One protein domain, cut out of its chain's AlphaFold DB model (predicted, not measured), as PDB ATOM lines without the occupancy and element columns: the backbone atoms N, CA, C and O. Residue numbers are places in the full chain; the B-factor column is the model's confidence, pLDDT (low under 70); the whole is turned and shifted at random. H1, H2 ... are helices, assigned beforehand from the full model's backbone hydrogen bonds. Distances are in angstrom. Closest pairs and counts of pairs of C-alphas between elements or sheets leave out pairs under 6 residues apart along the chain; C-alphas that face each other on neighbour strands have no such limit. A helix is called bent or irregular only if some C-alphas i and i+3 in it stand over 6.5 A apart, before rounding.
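AT A GLANCE: This is residues 14 to 114 of the 115 residues of the protein "Bacitracin resistance protein BacA" of Proteobacteria bacterium (UniProt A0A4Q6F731). Two helices, H1 and H2, form a hairpin, and the long helix H5 crosses H1 at residues 25 to 33, with residues 105 to 114 sticking out as an arm. Small helix H3 packs on H2, and the chain returns to H5 through little H4, which touches no helix. The printed part has 101 residues with five named helices, H1 to H5 in order, and no named strand; the class is all helix. It is only just compact, close to loose, with a radius of gyration of the C-alphas of 14.8 A, and only just elongated, spanning 49 by 32 by 23 A.

HOW THE PARTS SIT: Start with H1, residues 14 to 34, and H2, residues 46 to 60, a helical hairpin. They touch, closest at the C-alphas of Lys 23 and Ala 54, 5.2 A apart, and run opposite ways at a shallow tilt of 34 degrees, only just short of steep. H3, residues 66 to 71, touches H2 at a steep tilt of 57 degrees; the closest C-alphas, of Leu 55 and Tyr 67, are 5.0 A apart. H4, residues 76 to 80, is apart from H3. In H5, residues 87 to 112, look at residues 93 to 100: these alone touch H1, through its residues 25 to 33 alone, at a steep tilt of 53 degrees, closest at the C-alphas of Leu 32 and Cys 96, 5.9 A. The helix packing is only just mostly crossed. Every O i to N i+4 pair is within hydrogen-bond range in H2, H3, H4 and H5; in H1 14 of 17 are.

IN THESE COORDINATES: Find C-alpha 14 at (41.394, -29.564, 2.589); from there H1 runs 25.7 A, with a kink of 62 degrees near residue 21, and is irregular, C-alphas 16 and 19 being 9.7 A apart. H2 runs 20.6 A. H5 begins with C-alpha 87 at (49.277, -55.778, 14.703) and runs 37.8 A to C-alpha 112 at (60.062, -19.768, 10.331).

THE WHOLE: The C-alphas farthest apart, of Pro 82 and Leu 114, are 48.8 A apart. The printed part has no cut, and the link from H1 to H2 is long, with 11 residues. Residues 104 to 114 have pLDDT under 70.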
ATOM      1  N   TYR A  14      41.312 -29.817   4.022       96.56
ATOM      2  CA  TYR A  14      41.394 -29.564   2.589       96.56
ATOM      3  C   TYR A  14      41.524 -28.074   2.248       96.56
ATOM      4  O   TYR A  14      42.332 -27.743   1.386       96.56
ATOM      5  N   ASP A  15      40.818 -27.180   2.945       95.94
ATOM      6  CA  ASP A  15      40.868 -25.736   2.668       95.94
ATOM      7  C   ASP A  15      42.245 -25.134   2.989       95.94
ATOM      8  O   ASP A  15      42.669 -24.160   2.372       95.94
ATOM      9  N   ILE A  16      42.971 -25.742   3.934       95.12
ATOM     10  CA  ILE A  16      44.323 -25.328   4.333       95.12
ATOM     11  C   ILE A  16      45.382 -25.954   3.419       95.12
ATOM     12  O   ILE A  16      46.334 -25.290   3.009       95.12
ATOM     13  N   MET A  17      45.268 -27.256   3.143       95.12
ATOM     14  CA  MET A  17      46.297 -27.994   2.409       95.12
ATOM     15  C   MET A  17      46.142 -27.864   0.893       95.12
ATOM     16  O   MET A  17      47.140 -27.738   0.189       95.12
ATOM     17  N   GLY A  18      44.918 -27.912   0.376       96.50
ATOM     18  CA  GLY A  18      44.638 -28.076  -1.046       96.50
ATOM     19  C   GLY A  18      44.978 -29.474  -1.582       96.50
ATOM     20  O   GLY A  18      45.717 -30.259  -0.978       96.50
ATOM     21  N   GLU A  19      44.433 -29.783  -2.759       97.25
ATOM     22  CA  GLU A  19      44.548 -31.093  -3.412       97.25
ATOM     23  C   GLU A  19      46.004 -31.528  -3.651       97.25
ATOM     24  O   GLU A  19      46.400 -32.628  -3.260       97.25
ATOM     25  N   GLU A  20      46.822 -30.653  -4.240       97.75
ATOM     26  CA  GLU A  20      48.193 -30.992  -4.639       97.75
ATOM     27  C   GLU A  20      49.095 -31.329  -3.446       97.75
ATOM     28  O   GLU A  20      49.888 -32.273  -3.512       97.75
ATOM     29  N   ASN A  21      48.943 -30.636  -2.313       96.94
ATOM     30  CA  ASN A  21      49.717 -30.957  -1.112       96.94
ATOM     31  C   ASN A  21      49.277 -32.281  -0.484       96.94
ATOM     32  O   ASN A  21      50.127 -33.020   0.015       96.94
ATOM     33  N   ILE A  22      47.984 -32.618  -0.531       97.44
ATOM     34  CA  ILE A  22      47.494 -33.925  -0.072       97.44
ATOM     35  C   ILE A  22      48.053 -35.031  -0.977       97.44
ATOM     36  O   ILE A  22      48.603 -36.012  -0.473       97.44
ATOM     37  N   LYS A  23      48.012 -34.859  -2.305       98.06
ATOM     38  CA  LYS A  23      48.618 -35.813  -3.252       98.06
ATOM     39  C   LYS A  23      50.119 -35.982  -3.023       98.06
ATOM     40  O   LYS A  23      50.608 -37.112  -2.992       98.06
ATOM     41  N   ALA A  24      50.851 -34.889  -2.817       96.94
ATOM     42  CA  ALA A  24      52.280 -34.933  -2.513       96.94
ATOM     43  C   ALA A  24      52.563 -35.652  -1.181       96.94
ATOM     44  O   ALA A  24      53.442 -36.514  -1.124       96.94
ATOM     45  N   MET A  25      51.780 -35.364  -0.135       97.44
ATOM     46  CA  MET A  25      51.865 -36.031   1.169       97.44
ATOM     47  C   MET A  25      51.701 -37.549   1.031       97.44
ATOM     48  O   MET A  25      52.510 -38.316   1.558       97.44
ATOM     49  N   LEU A  26      50.680 -38.003   0.293       98.12
ATOM     50  CA  LEU A  26      50.447 -39.432   0.085       98.12
ATOM     51  C   LEU A  26      51.548 -40.067  -0.771       98.12
ATOM     52  O   LEU A  26      51.989 -41.165  -0.440       98.12
ATOM     53  N   ARG A  27      52.069 -39.369  -1.786       98.12
ATOM     54  CA  ARG A  27      53.183 -39.868  -2.612       98.12
ATOM     55  C   ARG A  27      54.429 -40.138  -1.779       98.12
ATOM     56  O   ARG A  27      55.032 -41.207  -1.874       98.12
ATOM     57  N   ASP A  28      54.797 -39.200  -0.915       97.44
ATOM     58  CA  ASP A  28      55.940 -39.355  -0.014       97.44
ATOM     59  C   ASP A  28      55.705 -40.438   1.041       97.44
ATOM     60  O   ASP A  28      56.612 -41.209   1.365       97.44
ATOM     61  N   PHE A  29      54.479 -40.544   1.553       98.19
ATOM     62  CA  PHE A  29      54.100 -41.628   2.447       98.19
ATOM     63  C   PHE A  29      54.222 -43.006   1.769       98.19
ATOM     64  O   PHE A  29      54.798 -43.927   2.353       98.19
ATOM     65  N   TYR A  30      53.771 -43.150   0.522       98.31
ATOM     66  CA  TYR A  30      53.885 -44.396  -0.240       98.31
ATOM     67  C   TYR A  30      55.337 -44.765  -0.567       98.31
ATOM     68  O   TYR A  30      55.684 -45.946  -0.527       98.31
ATOM     69  N   ARG A  31      56.228 -43.787  -0.779       97.50
ATOM     70  CA  ARG A  31      57.681 -44.037  -0.883       97.50
ATOM     71  C   ARG A  31      58.258 -44.642   0.401       97.50
ATOM     72  O   ARG A  31      59.086 -45.553   0.341       97.50
ATOM     73  N   LEU A  32      57.808 -44.179   1.572       97.81
ATOM     74  CA  LEU A  32      58.203 -44.778   2.855       97.81
ATOM     75  C   LEU A  32      57.658 -46.202   3.007       97.81
ATOM     76  O   LEU A  32      58.381 -47.077   3.475       97.81
ATOM     77  N   LEU A  33      56.417 -46.460   2.583       98.25
ATOM     78  CA  LEU A  33      55.851 -47.813   2.566       98.25
ATOM     79  C   LEU A  33      56.628 -48.750   1.629       98.25
ATOM     80  O   LEU A  33      56.936 -49.875   2.021       98.25
ATOM     81  N   GLY A  34      57.029 -48.273   0.447       97.88
ATOM     82  CA  GLY A  34      57.808 -49.039  -0.531       97.88
ATOM     83  C   GLY A  34      59.182 -49.503  -0.037       97.88
ATOM     84  O   GLY A  34      59.731 -50.462  -0.566       97.88
ATOM     85  N   THR A  35      59.716 -48.874   1.013       97.50
ATOM     86  CA  THR A  35      61.007 -49.227   1.635       97.50
ATOM     87  C   THR A  35      60.858 -49.826   3.038       97.50
ATOM     88  O   THR A  35      61.846 -50.045   3.736       97.50
ATOM     89  N   SER A  36      59.622 -50.084   3.469       98.00
ATOM     90  CA  SER A  36      59.291 -50.608   4.797       98.00
ATOM     91  C   SER A  36      59.297 -52.139   4.848       98.00
ATOM     92  O   SER A  36      59.311 -52.809   3.813       98.00
ATOM     93  N   GLN A  37      59.185 -52.710   6.052       97.06
ATOM     94  CA  GLN A  37      59.013 -54.164   6.228       97.06
ATOM     95  C   GLN A  37      57.687 -54.698   5.649       97.06
ATOM     96  O   GLN A  37      57.550 -55.903   5.463       97.06
ATOM     97  N   ILE A  38      56.710 -53.825   5.373       97.75
ATOM     98  CA  ILE A  38      55.417 -54.198   4.775       97.75
ATOM     99  C   ILE A  38      55.347 -53.901   3.273       97.75
ATOM    100  O   ILE A  38      54.274 -54.032   2.691       97.75
ATOM    101  N   SER A  39      56.457 -53.531   2.625       97.56
ATOM    102  CA  SER A  39      56.495 -53.186   1.194       97.56
ATOM    103  C   SER A  39      55.902 -54.278   0.295       97.56
ATOM    104  O   SER A  39      55.173 -53.971  -0.642       97.56
ATOM    105  N   ALA A  40      56.114 -55.551   0.640       96.38
ATOM    106  CA  ALA A  40      55.571 -56.700  -0.086       96.38
ATOM    107  C   ALA A  40      54.029 -56.804  -0.059       96.38
ATOM    108  O   ALA A  40      53.462 -57.558  -0.845       96.38
ATOM    109  N   MET A  41      53.340 -56.070   0.826       95.31
ATOM    110  CA  MET A  41      51.870 -56.001   0.850       95.31
ATOM    111  C   MET A  41      51.295 -55.032  -0.190       95.31
ATOM    112  O   MET A  41      50.082 -55.015  -0.403       95.31
ATOM    113  N   PHE A  42      52.138 -54.200  -0.801       96.25
ATOM    114  CA  PHE A  42      51.728 -53.169  -1.744       96.25
ATOM    115  C   PHE A  42      51.963 -53.619  -3.192       96.25
ATOM    116  O   PHE A  42      52.829 -54.457  -3.457       96.25
ATOM    117  N   PRO A  43      51.196 -53.081  -4.156       95.00
ATOM    118  CA  PRO A  43      51.461 -53.322  -5.568       95.00
ATOM    119  C   PRO A  43      52.829 -52.760  -5.978       95.00
ATOM    120  O   PRO A  43      53.343 -51.830  -5.361       95.00
ATOM    121  N   LYS A  44      53.392 -53.295  -7.069       94.00
ATOM    122  CA  LYS A  44      54.643 -52.780  -7.655       94.00
ATOM    123  C   LYS A  44      54.509 -51.324  -8.106       94.00
ATOM    124  O   LYS A  44      55.443 -50.547  -7.947       94.00
ATOM    125  N   ASP A  45      53.349 -50.977  -8.659       96.75
ATOM    126  CA  ASP A  45      53.002 -49.604  -9.015       96.75
ATOM    127  C   ASP A  45      52.462 -48.867  -7.781       96.75
ATOM    128  O   ASP A  45      51.266 -48.894  -7.467       96.75
ATOM    129  N   LEU A  46      53.386 -48.250  -7.046       97.31
ATOM    130  CA  LEU A  46      53.071 -47.456  -5.861       97.31
ATOM    131  C   LEU A  46      52.457 -46.098  -6.207       97.31
ATOM    132  O   LEU A  46      51.744 -45.552  -5.367       97.31
ATOM    133  N   ASP A  47      52.685 -45.571  -7.410       96.94
ATOM    134  CA  ASP A  47      52.168 -44.263  -7.810       96.94
ATOM    135  C   ASP A  47      50.650 -44.334  -7.995       96.94
ATOM    136  O   ASP A  47      49.915 -43.550  -7.388       96.94
ATOM    137  N   THR A  48      50.151 -45.349  -8.706       97.06
ATOM    138  CA  THR A  48      48.702 -45.580  -8.840       97.06
ATOM    139  C   THR A  48      48.042 -45.869  -7.487       97.06
ATOM    140  O   THR A  48      46.936 -45.397  -7.200       97.06
ATOM    141  N   ALA A  49      48.709 -46.638  -6.622       97.31
ATOM    142  CA  ALA A  49      48.191 -46.938  -5.289       97.31
ATOM    143  C   ALA A  49      48.130 -45.685  -4.398       97.31
ATOM    144  O   ALA A  49      47.147 -45.491  -3.676       97.31
ATOM    145  N   SER A  50      49.148 -44.826  -4.492       98.44
ATOM    146  CA  SER A  50      49.208 -43.534  -3.816       98.44
ATOM    147  C   SER A  50      48.104 -42.601  -4.293       98.44
ATOM    148  O   SER A  50      47.416 -42.020  -3.458       98.44
ATOM    149  N   GLU A  51      47.894 -42.477  -5.605       98.25
ATOM    150  CA  GLU A  51      46.856 -41.607  -6.169       98.25
ATOM    151  C   GLU A  51      45.471 -42.019  -5.664       98.25
ATOM    152  O   GLU A  51      44.718 -41.206  -5.129       98.25
ATOM    153  N   LYS A  52      45.165 -43.321  -5.699       98.12
ATOM    154  CA  LYS A  52      43.904 -43.840  -5.160       98.12
ATOM    155  C   LYS A  52      43.731 -43.531  -3.670       98.12
ATOM    156  O   LYS A  52      42.618 -43.222  -3.235       98.12
ATOM    157  N   SER A  53      44.803 -43.622  -2.881       98.12
ATOM    158  CA  SER A  53      44.774 -43.229  -1.469       98.12
ATOM    159  C   SER A  53      44.585 -41.721  -1.307       98.12
ATOM    160  O   SER A  53      43.827 -41.303  -0.438       98.12
ATOM    161  N   ALA A  54      45.219 -40.899  -2.143       98.50
ATOM    162  CA  ALA A  54      45.070 -39.449  -2.105       98.50
ATOM    163  C   ALA A  54      43.619 -39.034  -2.360       98.50
ATOM    164  O   ALA A  54      43.072 -38.265  -1.577       98.50
ATOM    165  N   LEU A  55      42.950 -39.627  -3.356       98.44
ATOM    166  CA  LEU A  55      41.527 -39.373  -3.616       98.44
ATOM    167  C   LEU A  55      40.639 -39.709  -2.410       98.44
ATOM    168  O   LEU A  55      39.653 -39.017  -2.154       98.44
ATOM    169  N   PHE A  56      40.972 -40.769  -1.662       98.31
ATOM    170  CA  PHE A  56      40.257 -41.100  -0.428       98.31
ATOM    171  C   PHE A  56      40.488 -40.037   0.657       98.31
ATOM    172  O   PHE A  56      39.530 -39.596   1.291       98.31
ATOM    173  N   PHE A  57      41.738 -39.605   0.845       98.12
ATOM    174  CA  PHE A  57      42.102 -38.595   1.840       98.12
ATOM    175  C   PHE A  57      41.538 -37.207   1.515       98.12
ATOM    176  O   PHE A  57      41.090 -36.533   2.433       98.12
ATOM    177  N   ILE A  58      41.487 -36.807   0.241       98.31
ATOM    178  CA  ILE A  58      40.877 -35.542  -0.203       98.31
ATOM    179  C   ILE A  58      39.425 -35.461   0.273       98.31
ATOM    180  O   ILE A  58      39.067 -34.519   0.973       98.31
ATOM    181  N   GLY A  59      38.613 -36.482  -0.022       96.75
ATOM    182  CA  GLY A  59      37.223 -36.520   0.437       96.75
ATOM    183  C   GLY A  59      37.099 -36.605   1.962       96.75
ATOM    184  O   GLY A  59      36.246 -35.949   2.549       96.75
ATOM    185  N   LEU A  60      37.975 -37.374   2.622       96.06
ATOM    186  CA  LEU A  60      38.011 -37.470   4.088       96.06
ATOM    187  C   LEU A  60      38.325 -36.123   4.760       96.06
ATOM    188  O   LEU A  60      37.856 -35.866   5.863       96.06
ATOM    189  N   MET A  61      39.123 -35.282   4.104       96.44
ATOM    190  CA  MET A  61      39.598 -33.995   4.614       96.44
ATOM    191  C   MET A  61      38.691 -32.816   4.253       96.44
ATOM    192  O   MET A  61      39.087 -31.687   4.521       96.44
ATOM    193  N   GLY A  62      37.509 -33.061   3.676       96.12
ATOM    194  CA  GLY A  62      36.525 -32.032   3.309       96.12
ATOM    195  C   GLY A  62      36.575 -31.576   1.847       96.12
ATOM    196  O   GLY A  62      35.808 -30.703   1.456       96.12
ATOM    197  N   GLY A  63      37.444 -32.168   1.026       96.81
ATOM    198  CA  GLY A  63      37.516 -31.896  -0.408       96.81
ATOM    199  C   GLY A  63      36.472 -32.658  -1.237       96.81
ATOM    200  O   GLY A  63      35.627 -33.385  -0.700       96.81
ATOM    201  N   PRO A  64      36.535 -32.542  -2.576       97.19
ATOM    202  CA  PRO A  64      35.609 -33.224  -3.475       97.19
ATOM    203  C   PRO A  64      35.614 -34.755  -3.277       97.19
ATOM    204  O   PRO A  64      36.682 -35.363  -3.155       97.19
ATOM    205  N   PRO A  65      34.449 -35.436  -3.294       96.94
ATOM    206  CA  PRO A  65      34.345 -36.864  -2.981       96.94
ATOM    207  C   PRO A  65      34.723 -37.766  -4.174       96.94
ATOM    208  O   PRO A  65      34.021 -38.730  -4.485       96.94
ATOM    209  N   ILE A  66      35.843 -37.476  -4.843       97.62
ATOM    210  CA  ILE A  66      36.272 -38.133  -6.091       97.62
ATOM    211  C   ILE A  66      36.415 -39.644  -5.889       97.62
ATOM    212  O   ILE A  66      35.911 -40.421  -6.693       97.62
ATOM    213  N   TYR A  67      36.995 -40.092  -4.767       97.88
ATOM    214  CA  TYR A  67      37.085 -41.527  -4.472       97.88
ATOM    215  C   TYR A  67      35.715 -42.214  -4.494       97.88
ATOM    216  O   TYR A  67      35.584 -43.308  -5.039       97.88
ATOM    217  N   HIS A  68      34.701 -41.584  -3.894       96.44
ATOM    218  CA  HIS A  68      33.357 -42.146  -3.833       96.44
ATOM    219  C   HIS A  68      32.731 -42.229  -5.229       96.44
ATOM    220  O   HIS A  68      32.126 -43.245  -5.561       96.44
ATOM    221  N   GLN A  69      32.931 -41.199  -6.053       97.56
ATOM    222  CA  GLN A  69      32.431 -41.146  -7.428       97.56
ATOM    223  C   GLN A  69      33.110 -42.189  -8.330       97.56
ATOM    224  O   GLN A  69      32.445 -42.827  -9.138       97.56
ATOM    225  N   THR A  70      34.418 -42.409  -8.167       97.12
ATOM    226  CA  THR A  70      35.196 -43.324  -9.017       97.12
ATOM    227  C   THR A  70      35.137 -44.782  -8.556       97.12
ATOM    228  O   THR A  70      35.076 -45.691  -9.380       97.12
ATOM    229  N   TYR A  71      35.176 -45.041  -7.245       96.69
ATOM    230  CA  TYR A  71      35.333 -46.393  -6.687       96.69
ATOM    231  C   TYR A  71      34.131 -46.873  -5.868       96.69
ATOM    232  O   TYR A  71      34.149 -48.003  -5.360       96.69
ATOM    233  N   GLY A  72      33.101 -46.042  -5.719       96.56
ATOM    234  CA  GLY A  72      31.954 -46.313  -4.864       96.56
ATOM    235  C   GLY A  72      32.278 -46.176  -3.372       96.56
ATOM    236  O   GLY A  72      33.329 -45.650  -2.988       96.56
ATOM    237  N   PRO A  73      31.371 -46.628  -2.488       95.56
ATOM    238  CA  PRO A  73      31.488 -46.420  -1.049       95.56
ATOM    239  C   PRO A  73      32.843 -46.899  -0.496       95.56
ATOM    240  O   PRO A  73      33.294 -47.992  -0.868       95.56
ATOM    241  N   PRO A  74      33.488 -46.146   0.420       93.81
ATOM    242  CA  PRO A  74      34.800 -46.504   0.953       93.81
ATOM    243  C   PRO A  74      34.864 -47.924   1.513       93.81
ATOM    244  O   PRO A  74      35.693 -48.713   1.068       93.81
ATOM    245  N   ARG A  75      33.973 -48.280   2.452       95.94
ATOM    246  CA  ARG A  75      33.925 -49.606   3.107       95.94
ATOM    247  C   ARG A  75      35.331 -50.137   3.438       95.94
ATOM    248  O   ARG A  75      35.662 -51.276   3.112       95.94
ATOM    249  N   MET A  76      36.160 -49.289   4.064       95.56
ATOM    250  CA  MET A  76      37.600 -49.532   4.213       95.56
ATOM    251  C   MET A  76      37.894 -50.898   4.829       95.56
ATOM    252  O   MET A  76      38.666 -51.652   4.249       95.56
ATOM    253  N   ARG A  77      37.201 -51.282   5.910       96.44
ATOM    254  CA  ARG A  77      37.345 -52.622   6.502       96.44
ATOM    255  C   ARG A  77      37.149 -53.730   5.465       96.44
ATOM    256  O   ARG A  77      38.021 -54.576   5.332       96.44
ATOM    257  N   ALA A  78      36.051 -53.706   4.709       97.38
ATOM    258  CA  ALA A  78      35.738 -54.745   3.726       97.38
ATOM    259  C   ALA A  78      36.797 -54.840   2.619       97.38
ATOM    260  O   ALA A  78      37.194 -55.939   2.247       97.38
ATOM    261  N   ARG A  79      37.309 -53.700   2.139       95.31
ATOM    262  CA  ARG A  79      38.382 -53.669   1.129       95.31
ATOM    263  C   ARG A  79      39.729 -54.166   1.657       95.31
ATOM    264  O   ARG A  79      40.574 -54.538   0.852       95.31
ATOM    265  N   HIS A  80      39.915 -54.182   2.976       96.50
ATOM    266  CA  HIS A  80      41.134 -54.664   3.617       96.50
ATOM    267  C   HIS A  80      41.041 -56.116   4.121       96.50
ATOM    268  O   HIS A  80      42.075 -56.693   4.434       96.50
ATOM    269  N   ILE A  81      39.847 -56.734   4.147       96.81
ATOM    270  CA  ILE A  81      39.647 -58.151   4.526       96.81
ATOM    271  C   ILE A  81      40.548 -59.129   3.746       96.81
ATOM    272  O   ILE A  81      41.060 -60.054   4.375       96.81
ATOM    273  N   PRO A  82      40.778 -58.968   2.424       95.88
ATOM    274  CA  PRO A  82      41.639 -59.889   1.676       95.88
ATOM    275  C   PRO A  82      43.106 -59.899   2.129       95.88
ATOM    276  O   PRO A  82      43.844 -60.816   1.774       95.88
ATOM    277  N   PHE A  83      43.550 -58.897   2.893       94.88
ATOM    278  CA  PHE A  83      44.927 -58.787   3.357       94.88
ATOM    279  C   PHE A  83      45.033 -59.219   4.818       94.88
ATOM    280  O   PHE A  83      44.312 -58.731   5.690       94.88
ATOM    281  N   ARG A  84      46.001 -60.087   5.123       95.62
ATOM    282  CA  ARG A  84      46.339 -60.417   6.511       95.62
ATOM    283  C   ARG A  84      47.106 -59.254   7.140       95.62
ATOM    284  O   ARG A  84      48.327 -59.196   7.055       95.62
ATOM    285  N   ILE A  85      46.387 -58.332   7.774       96.88
ATOM    286  CA  ILE A  85      46.967 -57.194   8.497       96.88
ATOM    287  C   ILE A  85      47.125 -57.585   9.967       96.88
ATOM    288  O   ILE A  85      46.146 -57.611  10.712       96.88
ATOM    289  N   THR A  86      48.348 -57.920  10.379       97.69
ATOM    290  CA  THR A  86      48.662 -58.174  11.792       97.69
ATOM    291  C   THR A  86      48.872 -56.863  12.551       97.69
ATOM    292  O   THR A  86      48.955 -55.779  11.960       97.69
ATOM    293  N   ASP A  87      48.991 -56.948  13.874       98.19
ATOM    294  CA  ASP A  87      49.277 -55.778  14.703       98.19
ATOM    295  C   ASP A  87      50.645 -55.159  14.388       98.19
ATOM    296  O   ASP A  87      50.797 -53.937  14.418       98.19
ATOM    297  N   GLU A  88      51.632 -55.978  14.027       98.31
ATOM    298  CA  GLU A  88      52.953 -55.536  13.573       98.31
ATOM    299  C   GLU A  88      52.841 -54.740  12.271       98.31
ATOM    300  O   GLU A  88      53.437 -53.671  12.150       98.31
ATOM    301  N   PHE A  89      52.031 -55.208  11.318       97.88
ATOM    302  CA  PHE A  89      51.841 -54.520  10.039       97.88
ATOM    303  C   PHE A  89      51.119 -53.186  10.214       97.88
ATOM    304  O   PHE A  89      51.517 -52.178   9.630       97.88
ATOM    305  N   ARG A  90      50.105 -53.146  11.084       98.06
ATOM    306  CA  ARG A  90      49.427 -51.903  11.464       98.06
ATOM    307  C   ARG A  90      50.395 -50.908  12.110       98.06
ATOM    308  O   ARG A  90      50.371 -49.725  11.771       98.06
ATOM    309  N   LYS A  91      51.241 -51.368  13.040       98.56
ATOM    310  CA  LYS A  91      52.261 -50.529  13.693       98.56
ATOM    311  C   LYS A  91      53.262 -49.981  12.682       98.56
ATOM    312  O   LYS A  91      53.588 -48.800  12.756       98.56
ATOM    313  N   GLU A  92      53.701 -50.793  11.723       98.38
ATOM    314  CA  GLU A  92      54.627 -50.339  10.686       98.38
ATOM    315  C   GLU A  92      54.002 -49.281   9.772       98.38
ATOM    316  O   GLU A  92      54.613 -48.241   9.522       98.38
ATOM    317  N   TRP A  93      52.761 -49.497   9.328       98.44
ATOM    318  CA  TRP A  93      52.026 -48.514   8.531       98.44
ATOM    319  C   TRP A  93      51.946 -47.164   9.259       98.44
ATOM    320  O   TRP A  93      52.296 -46.120   8.700       98.44
ATOM    321  N   LEU A  94      51.579 -47.191  10.549       98.25
ATOM    322  CA  LEU A  94      51.519 -45.999  11.401       98.25
ATOM    323  C   LEU A  94      52.896 -45.357  11.588       98.25
ATOM    324  O   LEU A  94      53.006 -44.131  11.563       98.25
ATOM    325  N   ARG A  95      53.956 -46.156  11.750       98.06
ATOM    326  CA  ARG A  95      55.330 -45.659  11.874       98.06
ATOM    327  C   ARG A  95      55.745 -44.883  10.626       98.06
ATOM    328  O   ARG A  95      56.293 -43.788  10.761       98.06
ATOM    329  N   CYS A  96      55.467 -45.410   9.434       98.06
ATOM    330  CA  CYS A  96      55.738 -44.722   8.171       98.06
ATOM    331  C   CYS A  96      54.950 -43.408   8.061       98.06
ATOM    332  O   CYS A  96      55.536 -42.375   7.736       98.06
ATOM    333  N   PHE A  97      53.660 -43.422   8.409       97.38
ATOM    334  CA  PHE A  97      52.808 -42.233   8.339       97.38
ATOM    335  C   PHE A  97      53.275 -41.138   9.313       97.38
ATOM    336  O   PHE A  97      53.516 -39.998   8.921       97.38
ATOM    337  N   LEU A  98      53.527 -41.497  10.575       95.94
ATOM    338  CA  LEU A  98      54.034 -40.571  11.592       95.94
ATOM    339  C   LEU A  98      55.426 -40.032  11.251       95.94
ATOM    340  O   LEU A  98      55.716 -38.864  11.520       95.94
ATOM    341  N   ARG A  99      56.302 -40.857  10.662       94.50
ATOM    342  CA  ARG A  99      57.618 -40.408  10.186       94.50
ATOM    343  C   ARG A  99      57.473 -39.326   9.118       94.50
ATOM    344  O   ARG A  99      58.206 -38.341   9.194       94.50
ATOM    345  N   HIS A 100      56.544 -39.493   8.176       93.81
ATOM    346  CA  HIS A 100      56.262 -38.492   7.148       93.81
ATOM    347  C   HIS A 100      55.782 -37.170   7.766       93.81
ATOM    348  O   HIS A 100      56.413 -36.133   7.561       93.81
ATOM    349  N   LEU A 101      54.740 -37.217   8.604       90.69
ATOM    350  CA  LEU A 101      54.174 -36.019   9.239       90.69
ATOM    351  C   LEU A 101      55.213 -35.252  10.078       90.69
ATOM    352  O   LEU A 101      55.328 -34.032   9.986       90.69
ATOM    353  N   ARG A 102      56.043 -35.965  10.852       90.38
ATOM    354  CA  ARG A 102      57.105 -35.347  11.668       90.38
ATOM    355  C   ARG A 102      58.222 -34.720  10.837       90.38
ATOM    356  O   ARG A 102      58.845 -33.766  11.295       90.38
ATOM    357  N   ALA A 103      58.530 -35.278   9.667       82.62
ATOM    358  CA  ALA A 103      59.542 -34.707   8.787       82.62
ATOM    359  C   ALA A 103      59.099 -33.336   8.258       82.62
ATOM    360  O   ALA A 103      59.903 -32.409   8.290       82.62
ATOM    361  N   ARG A 104      57.821 -33.190   7.879       67.88
ATOM    362  CA  ARG A 104      57.267 -31.914   7.397       67.88
ATOM    363  C   ARG A 104      57.201 -30.845   8.485       67.88
ATOM    364  O   ARG A 104      57.590 -29.712   8.230       67.88
ATOM    365  N   ASN A 105      56.822 -31.207   9.713       66.56
ATOM    366  CA  ASN A 105      56.784 -30.240  10.818       66.56
ATOM    367  C   ASN A 105      58.161 -29.621  11.109       66.56
ATOM    368  O   ASN A 105      58.249 -28.444  11.441       66.56
ATOM    369  N   ARG A 106      59.247 -30.393  10.964       60.25
ATOM    370  CA  ARG A 106      60.611 -29.870  11.156       60.25
ATOM    371  C   ARG A 106      61.060 -28.921  10.049       60.25
ATOM    372  O   ARG A 106      61.899 -28.070  10.322       60.25
ATOM    373  N   ASP A 107      60.562 -29.094   8.830       60.44
ATOM    374  CA  ASP A 107      60.893 -28.217   7.706       60.44
ATOM    375  C   ASP A 107      60.230 -26.842   7.879       60.44
ATOM    376  O   ASP A 107      60.901 -25.815   7.814       60.44
ATOM    377  N   GLU A 108      58.950 -26.822   8.269       58.53
ATOM    378  CA  GLU A 108      58.240 -25.569   8.557       58.53
ATOM    379  C   GLU A 108      58.900 -24.792   9.706       58.53
ATOM    380  O   GLU A 108      59.197 -23.610   9.558       58.53
ATOM    381  N   SER A 109      59.249 -25.461  10.815       56.59
ATOM    382  CA  SER A 109      59.944 -24.804  11.936       56.59
ATOM    383  C   SER A 109      61.301 -24.206  11.536       56.59
ATOM    384  O   SER A 109      61.695 -23.160  12.054       56.59
ATOM    385  N   ARG A 110      62.023 -24.842  10.602       56.53
ATOM    386  CA  ARG A 110      63.290 -24.308  10.074       56.53
ATOM    387  C   ARG A 110      63.059 -23.085   9.194       56.53
ATOM    388  O   ARG A 110      63.849 -22.151   9.266       56.53
ATOM    389  N   ARG A 111      61.976 -23.065   8.416       57.06
ATOM    390  CA  ARG A 111      61.619 -21.944   7.541       57.06
ATOM    391  C   ARG A 111      61.181 -20.703   8.327       57.06
ATOM    392  O   ARG A 111      61.557 -19.602   7.952       57.06
ATOM    393  N   THR A 112      60.481 -20.877   9.450       53.56
ATOM    394  CA  THR A 112      60.062 -19.768  10.331       53.56
ATOM    395  C   THR A 112      61.222 -19.120  11.097       53.56
ATOM    396  O   THR A 112      61.135 -17.953  11.449       53.56
ATOM    397  N   THR A 113      62.318 -19.843  11.353       55.06
ATOM    398  CA  THR A 113      63.452 -19.325  12.153       55.06
ATOM    399  C   THR A 113      64.454 -18.502  11.322       55.06
ATOM    400  O   THR A 113      65.382 -17.918  11.867       55.06
ATOM    401  N   LEU A 114      64.296 -18.465   9.995       55.34
ATOM    402  CA  LEU A 114      65.209 -17.798   9.055       55.34
ATOM    403  C   LEU A 114      64.735 -16.394   8.611       55.34
ATOM    404  O   LEU A 114      65.248 -15.878   7.622       55.34
TER     405      LEU A 114